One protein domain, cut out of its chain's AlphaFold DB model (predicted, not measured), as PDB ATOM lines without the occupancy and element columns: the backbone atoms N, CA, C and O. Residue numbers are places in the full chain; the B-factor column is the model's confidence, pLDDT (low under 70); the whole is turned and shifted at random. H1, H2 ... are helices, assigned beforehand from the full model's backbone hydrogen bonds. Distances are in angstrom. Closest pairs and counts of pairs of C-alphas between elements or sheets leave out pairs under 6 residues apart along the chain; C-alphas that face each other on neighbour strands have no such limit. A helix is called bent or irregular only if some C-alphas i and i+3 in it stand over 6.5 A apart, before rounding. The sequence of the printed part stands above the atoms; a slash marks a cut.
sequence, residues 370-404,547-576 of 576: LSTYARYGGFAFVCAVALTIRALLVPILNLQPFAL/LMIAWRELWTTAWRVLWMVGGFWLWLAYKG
ATOM      1  N   LEU A 370      -9.186  28.601 -65.501       84.31
ATOM      2  CA  LEU A 370      -8.203  29.396 -64.758       84.31
ATOM      3  C   LEU A 370      -8.686  29.689 -63.331       84.31
ATOM      4  O   LEU A 370      -7.951  29.444 -62.377       84.31
ATOM      5  N   SER A 371      -9.948  30.111 -63.165       84.44
ATOM      6  CA  SER A 371     -10.550  30.287 -61.834       84.44
ATOM      7  C   SER A 371     -10.619  28.959 -61.067       84.44
ATOM      8  O   SER A 371     -10.329  28.914 -59.872       84.44
ATOM      9  N   THR A 372     -10.936  27.852 -61.749       85.00
ATOM     10  CA  THR A 372     -10.922  26.505 -61.151       85.00
ATOM     11  C   THR A 372      -9.526  26.108 -60.652       85.00
ATOM     12  O   THR A 372      -9.386  25.700 -59.499       85.00
ATOM     13  N   TYR A 373      -8.477  26.269 -61.465       88.12
ATOM     14  CA  TYR A 373      -7.099  25.953 -61.078       88.12
ATOM     15  C   TYR A 373      -6.585  26.869 -59.961       88.12
ATOM     16  O   TYR A 373      -5.953  26.381 -59.026       88.12
ATOM     17  N   ALA A 374      -6.912  28.165 -59.996       90.00
ATOM     18  CA  ALA A 374      -6.567  29.109 -58.934       90.00
ATOM     19  C   ALA A 374      -7.197  28.716 -57.584       90.00
ATOM     20  O   ALA A 374      -6.518  28.753 -56.560       90.00
ATOM     21  N   ARG A 375      -8.459  28.255 -57.574       91.38
ATOM     22  CA  ARG A 375      -9.122  27.733 -56.363       91.38
ATOM     23  C   ARG A 375      -8.430  26.478 -55.823       91.38
ATOM     24  O   ARG A 375      -8.185  26.402 -54.621       91.38
ATOM     25  N   TYR A 376      -8.060  25.525 -56.685       90.38
ATOM     26  CA  TYR A 376      -7.298  24.340 -56.263       90.38
ATOM     27  C   TYR A 376      -5.898  24.693 -55.735       90.38
ATOM     28  O   TYR A 376      -5.480  24.141 -54.718       90.38
ATOM     29  N   GLY A 377      -5.194  25.635 -56.372       92.56
ATOM     30  CA  GLY A 377      -3.896  26.131 -55.906       92.56
ATOM     31  C   GLY A 377      -3.987  26.848 -54.555       92.56
ATOM     32  O   GLY A 377      -3.201  26.563 -53.654       92.56
ATOM     33  N   GLY A 378      -4.992  27.709 -54.375       94.88
ATOM     34  CA  GLY A 378      -5.273  28.378 -53.102       94.88
ATOM     35  C   GLY A 378      -5.618  27.394 -51.982       94.88
ATOM     36  O   GLY A 378      -5.083  27.508 -50.883       94.88
ATOM     37  N   PHE A 379      -6.434  26.373 -52.264       92.44
ATOM     38  CA  PHE A 379      -6.723  25.303 -51.306       92.44
ATOM     39  C   PHE A 379      -5.460  24.514 -50.929       92.44
ATOM     40  O   PHE A 379      -5.188  24.323 -49.745       92.44
ATOM     41  N   ALA A 380      -4.633  24.129 -51.909       90.12
ATOM     42  CA  ALA A 380      -3.362  23.450 -51.656       90.12
ATOM     43  C   ALA A 380      -2.395  24.306 -50.812       90.12
ATOM     44  O   ALA A 380      -1.734  23.776 -49.916       90.12
ATOM     45  N   PHE A 381      -2.353  25.623 -51.038       94.31
ATOM     46  CA  PHE A 381      -1.590  26.565 -50.217       94.31
ATOM     47  C   PHE A 381      -2.120  26.640 -48.777       94.31
ATOM     48  O   PHE A 381      -1.337  26.510 -47.838       94.31
ATOM     49  N   VAL A 382      -3.438  26.763 -48.577       94.75
ATOM     50  CA  VAL A 382      -4.058  26.747 -47.239       94.75
ATOM     51  C   VAL A 382      -3.764  25.432 -46.508       94.75
ATOM     52  O   VAL A 382      -3.389  25.459 -45.336       94.75
ATOM     53  N   CYS A 383      -3.829  24.285 -47.192       90.75
ATOM     54  CA  CYS A 383      -3.414  23.001 -46.627       90.75
ATOM     55  C   CYS A 383      -1.924  22.985 -46.243       90.75
ATOM     56  O   CYS A 383      -1.587  22.523 -45.155       90.75
ATOM     57  N   ALA A 384      -1.028  23.508 -47.087       90.19
ATOM     58  CA  ALA A 384       0.403  23.579 -46.788       90.19
ATOM     59  C   ALA A 384       0.707  24.483 -45.576       90.19
ATOM     60  O   ALA A 384       1.511  24.115 -44.716       90.19
ATOM     61  N   VAL A 385       0.021  25.624 -45.457       94.19
ATOM     62  CA  VAL A 385       0.105  26.513 -44.287       94.19
ATOM     63  C   VAL A 385      -0.420  25.812 -43.031       94.19
ATOM     64  O   VAL A 385       0.274  25.795 -42.018       94.19
ATOM     65  N   ALA A 386      -1.582  25.153 -43.094       91.31
ATOM     66  CA  ALA A 386      -2.147  24.415 -41.961       91.31
ATOM     67  C   ALA A 386      -1.239  23.262 -41.488       91.31
ATOM     68  O   ALA A 386      -1.036  23.086 -40.285       91.31
ATOM     69  N   LEU A 387      -0.631  22.513 -42.417       89.12
ATOM     70  CA  LEU A 387       0.359  21.478 -42.101       89.12
ATOM     71  C   LEU A 387       1.637  22.066 -41.486       89.12
ATOM     72  O   LEU A 387       2.176  21.488 -40.544       89.12
ATOM     73  N   THR A 388       2.089  23.231 -41.959       88.75
ATOM     74  CA  THR A 388       3.253  23.944 -41.403       88.75
ATOM     75  C   THR A 388       2.980  24.433 -39.980       88.75
ATOM     76  O   THR A 388       3.784  24.182 -39.085       88.75
ATOM     77  N   ILE A 389       1.816  25.047 -39.737       90.00
ATOM     78  CA  ILE A 389       1.373  25.458 -38.397       90.00
ATOM     79  C   ILE A 389       1.289  24.236 -37.474       90.00
ATOM     80  O   ILE A 389       1.874  24.257 -36.393       90.00
ATOM     81  N   ARG A 390       0.655  23.135 -37.908       85.75
ATOM     82  CA  ARG A 390       0.605  21.892 -37.121       85.75
ATOM     83  C   ARG A 390       2.011  21.394 -36.774       85.75
ATOM     84  O   ARG A 390       2.267  21.072 -35.619       85.75
ATOM     85  N   ALA A 391       2.914  21.328 -37.748       85.94
ATOM     86  CA  ALA A 391       4.269  20.821 -37.552       85.94
ATOM     87  C   ALA A 391       5.103  21.678 -36.580       85.94
ATOM     88  O   ALA A 391       5.916  21.132 -35.835       85.94
ATOM     89  N   LEU A 392       4.867  22.994 -36.539       85.44
ATOM     90  CA  LEU A 392       5.451  23.903 -35.547       85.44
ATOM     91  C   LEU A 392       4.796  23.767 -34.161       85.44
ATOM     92  O   LEU A 392       5.489  23.894 -33.155       85.44
ATOM     93  N   LEU A 393       3.493  23.472 -34.092       85.25
ATOM     94  CA  LEU A 393       2.761  23.288 -32.834       85.25
ATOM     95  C   LEU A 393       2.996  21.924 -32.165       85.25
ATOM     96  O   LEU A 393       2.921  21.855 -30.941       85.25
ATOM     97  N   VAL A 394       3.311  20.856 -32.912       81.94
ATOM     98  CA  VAL A 394       3.619  19.520 -32.348       81.94
ATOM     99  C   VAL A 394       4.635  19.584 -31.194       81.94
ATOM    100  O   VAL A 394       4.284  19.139 -30.102       81.94
ATOM    101  N   PRO A 395       5.841  20.170 -31.352       77.00
ATOM    102  CA  PRO A 395       6.828  20.248 -30.271       77.00
ATOM    103  C   PRO A 395       6.559  21.350 -29.224       77.00
ATOM    104  O   PRO A 395       7.381  21.530 -28.331       77.00
ATOM    105  N   ILE A 396       5.460  22.108 -29.340       82.75
ATOM    106  CA  ILE A 396       5.068  23.166 -28.386       82.75
ATOM    107  C   ILE A 396       3.913  22.690 -27.495       82.75
ATOM    108  O   ILE A 396       3.929  22.910 -26.288       82.75
ATOM    109  N   LEU A 397       2.919  22.028 -28.090       82.31
ATOM    110  CA  LEU A 397       1.689  21.571 -27.433       82.31
ATOM    111  C   LEU A 397       1.671  20.051 -27.180       82.31
ATOM    112  O   LEU A 397       0.639  19.514 -26.789       82.31
ATOM    113  N   ASN A 398       2.785  19.351 -27.430       75.56
ATOM    114  CA  ASN A 398       2.923  17.890 -27.322       75.56
ATOM    115  C   ASN A 398       1.832  17.105 -28.083       75.56
ATOM    116  O   ASN A 398       1.370  16.056 -27.636       75.56
ATOM    117  N   LEU A 399       1.414  17.614 -29.250       74.88
ATOM    118  CA  LEU A 399       0.435  16.935 -30.104       74.88
ATOM    119  C   LEU A 399       1.015  15.610 -30.615       74.88
ATOM    120  O   LEU A 399       2.195  15.548 -30.958       74.88
ATOM    121  N   GLN A 400       0.173  14.579 -30.742       76.69
ATOM    122  CA  GLN A 400       0.585  13.259 -31.232       76.69
ATOM    123  C   GLN A 400       1.370  13.373 -32.561       76.69
ATOM    124  O   GLN A 400       0.803  13.848 -33.553       76.69
ATOM    125  N   PRO A 401       2.646  12.944 -32.620       68.38
ATOM    126  CA  PRO A 401       3.433  12.979 -33.850       68.38
ATOM    127  C   PRO A 401       2.806  12.112 -34.946       68.38
ATOM    128  O   PRO A 401       2.323  11.011 -34.678       68.38
ATOM    129  N   PHE A 402       2.832  12.584 -36.194       67.12
ATOM    130  CA  PHE A 402       2.475  11.743 -37.342       67.12
ATOM    131  C   PHE A 402       3.698  11.043 -37.946       67.12
ATOM    132  O   PHE A 402       3.549   9.959 -38.518       67.12
ATOM    133  N   ALA A 403       4.900  11.602 -37.804       63.50
ATOM    134  CA  ALA A 403       6.132  10.891 -38.093       63.50
ATOM    135  C   ALA A 403       6.281   9.713 -37.119       63.50
ATOM    136  O   ALA A 403       6.176   9.890 -35.907       63.50
ATOM    137  N   LEU A 404       6.603   8.526 -37.642       57.72
ATOM    138  CA  LEU A 404       7.039   7.401 -36.808       57.72
ATOM    139  C   LEU A 404       8.191   7.865 -35.907       57.72
ATOM    140  O   LEU A 404       9.068   8.602 -36.373       57.72
ATOM    141  N   LEU A 547      13.474  22.417 -34.375       74.31
ATOM    142  CA  LEU A 547      13.306  22.733 -35.795       74.31
ATOM    143  C   LEU A 547      13.465  21.481 -36.680       74.31
ATOM    144  O   LEU A 547      12.712  21.301 -37.635       74.31
ATOM    145  N   MET A 548      14.366  20.559 -36.318       75.81
ATOM    146  CA  MET A 548      14.515  19.265 -36.997       75.81
ATOM    147  C   MET A 548      13.295  18.347 -36.793       75.81
ATOM    148  O   MET A 548      12.883  17.664 -37.730       75.81
ATOM    149  N   ILE A 549      12.678  18.363 -35.604       76.69
ATOM    150  CA  ILE A 549      11.421  17.648 -35.321       76.69
ATOM    151  C   ILE A 549      10.273  18.236 -36.154       76.69
ATOM    152  O   ILE A 549       9.585  17.480 -36.842       76.69
ATOM    153  N   ALA A 550      10.111  19.563 -36.158       78.69
ATOM    154  CA  ALA A 550       9.079  20.242 -36.943       78.69
ATOM    155  C   ALA A 550       9.227  19.975 -38.452       78.69
ATOM    156  O   ALA A 550       8.251  19.638 -39.117       78.69
ATOM    157  N   TRP A 551      10.448  20.024 -38.999       81.62
ATOM    158  CA  TRP A 551      10.698  19.663 -40.400       81.62
ATOM    159  C   TRP A 551      10.307  18.209 -40.715       81.62
ATOM    160  O   TRP A 551       9.707  17.931 -41.754       81.62
ATOM    161  N   ARG A 552      10.597  17.271 -39.804       80.81
ATOM    162  CA  ARG A 552      10.265  15.846 -39.961       80.81
ATOM    163  C   ARG A 552       8.755  15.582 -39.897       80.81
ATOM    164  O   ARG A 552       8.246  14.784 -40.685       80.81
ATOM    165  N   GLU A 553       8.036  16.263 -39.005       82.69
ATOM    166  CA  GLU A 553       6.566  16.267 -38.981       82.69
ATOM    167  C   GLU A 553       5.992  16.854 -40.275       82.69
ATOM    168  O   GLU A 553       5.135  16.228 -40.897       82.69
ATOM    169  N   LEU A 554       6.485  18.012 -40.727       84.38
ATOM    170  CA  LEU A 554       6.008  18.657 -41.953       84.38
ATOM    171  C   LEU A 554       6.197  17.751 -43.176       84.38
ATOM    172  O   LEU A 554       5.247  17.517 -43.917       84.38
ATOM    173  N   TRP A 555       7.389  17.175 -43.350       84.31
ATOM    174  CA  TRP A 555       7.674  16.262 -44.459       84.31
ATOM    175  C   TRP A 555       6.780  15.015 -44.437       84.31
ATOM    176  O   TRP A 555       6.157  14.677 -45.441       84.31
ATOM    177  N   THR A 556       6.677  14.330 -43.294       83.56
ATOM    178  CA  THR A 556       5.894  13.083 -43.197       83.56
ATOM    179  C   THR A 556       4.388  13.312 -43.305       83.56
ATOM    180  O   THR A 556       3.693  12.484 -43.898       83.56
ATOM    181  N   THR A 557       3.876  14.434 -42.793       83.12
ATOM    182  CA  THR A 557       2.461  14.801 -42.946       83.12
ATOM    183  C   THR A 557       2.139  15.227 -44.369       83.12
ATOM    184  O   THR A 557       1.218  14.662 -44.953       83.12
ATOM    185  N   ALA A 558       2.923  16.127 -44.971       84.88
ATOM    186  CA  ALA A 558       2.750  16.529 -46.364       84.88
ATOM    187  C   ALA A 558       2.829  15.326 -47.317       84.88
ATOM    188  O   ALA A 558       1.972  15.184 -48.184       84.88
ATOM    189  N   TRP A 559       3.783  14.410 -47.111       85.00
ATOM    190  CA  TRP A 559       3.901  13.181 -47.901       85.00
ATOM    191  C   TRP A 559       2.674  12.271 -47.754       85.00
ATOM    192  O   TRP A 559       2.120  11.828 -48.759       85.00
ATOM    193  N   ARG A 560       2.186  12.027 -46.527       83.69
ATOM    194  CA  ARG A 560       0.959  11.238 -46.309       83.69
ATOM    195  C   ARG A 560      -0.271  11.891 -46.937       83.69
ATOM    196  O   ARG A 560      -1.030  11.196 -47.605       83.69
ATOM    197  N   VAL A 561      -0.465  13.198 -46.754       84.25
ATOM    198  CA  VAL A 561      -1.589  13.928 -47.364       84.25
ATOM    199  C   VAL A 561      -1.503  13.868 -48.890       84.25
ATOM    200  O   VAL A 561      -2.504  13.554 -49.526       84.25
ATOM    201  N   LEU A 562      -0.320  14.067 -49.479       85.94
ATOM    202  CA  LEU A 562      -0.108  13.978 -50.926       85.94
ATOM    203  C   LEU A 562      -0.449  12.584 -51.474       85.94
ATOM    204  O   LEU A 562      -1.108  12.496 -52.506       85.94
ATOM    205  N   TRP A 563      -0.084  11.502 -50.778       87.44
ATOM    206  CA  TRP A 563      -0.452  10.141 -51.193       87.44
ATOM    207  C   TRP A 563      -1.937   9.821 -51.012       87.44
ATOM    208  O   TRP A 563      -2.524   9.203 -51.898       87.44
ATOM    209  N   MET A 564      -2.571  10.251 -49.917       86.88
ATOM    210  CA  MET A 564      -4.007  10.024 -49.700       86.88
ATOM    211  C   MET A 564      -4.859  10.826 -50.691       86.88
ATOM    212  O   MET A 564      -5.726  10.262 -51.354       86.88
ATOM    213  N   VAL A 565      -4.579  12.124 -50.842       85.44
ATOM    214  CA  VAL A 565      -5.286  13.005 -51.785       85.44
ATOM    215  C   VAL A 565      -4.982  12.598 -53.225       85.44
ATOM    216  O   VAL A 565      -5.909  12.467 -54.015       85.44
ATOM    217  N   GLY A 566      -3.718  12.333 -53.568       85.12
ATOM    218  CA  GLY A 566      -3.319  11.888 -54.905       85.12
ATOM    219  C   GLY A 566      -3.923  10.535 -55.287       85.12
ATOM    220  O   GLY A 566      -4.451  10.396 -56.386       85.12
ATOM    221  N   GLY A 567      -3.929   9.562 -54.370       89.12
ATOM    222  CA  GLY A 567      -4.575   8.263 -54.574       89.12
ATOM    223  C   GLY A 567      -6.090   8.377 -54.756       89.12
ATOM    224  O   GLY A 567      -6.643   7.781 -55.679       89.12
ATOM    225  N   PHE A 568      -6.759   9.200 -53.942       85.69
ATOM    226  CA  PHE A 568      -8.191   9.474 -54.093       85.69
ATOM    227  C   PHE A 568      -8.509  10.222 -55.399       85.69
ATOM    228  O   PHE A 568      -9.481   9.895 -56.075       85.69
ATOM    229  N   TRP A 569      -7.669  11.175 -55.809       84.12
ATOM    230  CA  TRP A 569      -7.844  11.918 -57.060       84.12
ATOM    231  C   TRP A 569      -7.595  11.040 -58.293       84.12
ATOM    232  O   TRP A 569      -8.331  11.144 -59.270       84.12
ATOM    233  N   LEU A 570      -6.626  10.117 -58.239       83.44
ATOM    234  CA  LEU A 570      -6.427   9.080 -59.260       83.44
ATOM    235  C   LEU A 570      -7.620   8.115 -59.331       83.44
ATOM    236  O   LEU A 570      -8.054   7.770 -60.428       83.44
ATOM    237  N   TRP A 571      -8.191   7.720 -58.189       87.12
ATOM    238  CA  TRP A 571      -9.404   6.899 -58.142       87.12
ATOM    239  C   TRP A 571     -10.616   7.625 -58.747       87.12
ATOM    240  O   TRP A 571     -11.323   7.038 -59.566       87.12
ATOM    241  N   LEU A 572     -10.813   8.912 -58.434       77.56
ATOM    242  CA  LEU A 572     -11.835   9.751 -59.071       77.56
ATOM    243  C   LEU A 572     -11.599   9.893 -60.583       77.56
ATOM    244  O   LEU A 572     -12.527   9.713 -61.363       77.56
ATOM    245  N   ALA A 573     -10.364  10.162 -61.014       73.75
ATOM    246  CA  ALA A 573     -10.015  10.300 -62.430       73.75
ATOM    247  C   ALA A 573     -10.161   8.986 -63.226       73.75
ATOM    248  O   ALA A 573     -10.398   9.026 -64.432       73.75
ATOM    249  N   TYR A 574     -10.048   7.833 -62.559       75.94
ATOM    250  CA  TYR A 574     -10.364   6.516 -63.120       75.94
ATOM    251  C   TYR A 574     -11.881   6.241 -63.158       75.94
ATOM    252  O   TYR A 574     -12.361   5.594 -64.087       75.94
ATOM    253  N   LYS A 575     -12.642   6.743 -62.175       67.94
ATOM    254  CA  LYS A 575     -14.108   6.616 -62.093       67.94
ATOM    255  C   LYS A 575     -14.873   7.512 -63.082       67.94
ATOM    256  O   LYS A 575     -15.902   7.053 -63.574       67.94
ATOM    257  N   GLY A 576     -14.388   8.730 -63.371       45.59
ATOM    258  CA  GLY A 576     -14.970   9.683 -64.341       45.59
ATOM    259  C   GLY A 576     -15.094  11.121 -63.838       45.59
ATOM    260  O   GLY A 576     -15.865  11.349 -62.890       45.59
TER     261      GLY A 576
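What this domain is: This is residues 370 to 404 and 547 to 576 of the 576 residues of a protein of Diaporthe helianthi (UniProt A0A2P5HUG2). Two long helices, H2 and H1, make an open V: they meet where H2 begins and H1 ends, and their other ends spread away from each other as two free arms. The short tail of residues 398 to 404, after H1, folds back near the closed end of the V. The printed part has 65 residues, with two named helices, H1 then H2 along the chain, and no named strand; the class is all helix. The whole is loose, with a radius of gyration of the C-alphas of 14.2 A, and elongated, spanning 42 by 25 by 16 A.

Where its parts are: H2, the longest helix by residues, holds residues 547 to 575 and measures 41.3 A from C-alpha 547 at (13.306, 22.733, -35.795) to C-alpha 575 at (-14.108, 6.616, -62.093). H1 holds residues 370 to 397 and measures 39.4 A, with C-alpha 370 at (-8.203, 29.396, -64.758). H1 is only just irregular: C-alphas 392 and 395 are 6.6 A apart.

How they stand to each other: H2 touches H1 with residues 547 to 558 alone, and H1 touches H2 with residues 384 to 395 alone. Their closest C-alphas, those of Ala 550 and Ala 391, are 4.9 A apart. They run opposite ways at a steep tilt of 36 degrees, only just past shallow. Residues 562 to 576, of which 562 to 575 belong to H2, and residues 370 to 382 of H1 stand free. In H2 every O i to N i+4 pair is within hydrogen-bond range; in H1 22 of 24 are.

The domain as a whole: The C-alphas farthest apart, those of Ile 396 and Gly 576, are 43.3 A apart. Residues 405 to 546 are not printed; across this cut, which the link from H1 to H2 spans, C-alphas 404 and 547 are 16.6 A apart. The mean pLDDT of the printed part is 82.8; residues 401 to 404 and 575 to 576 are under 70.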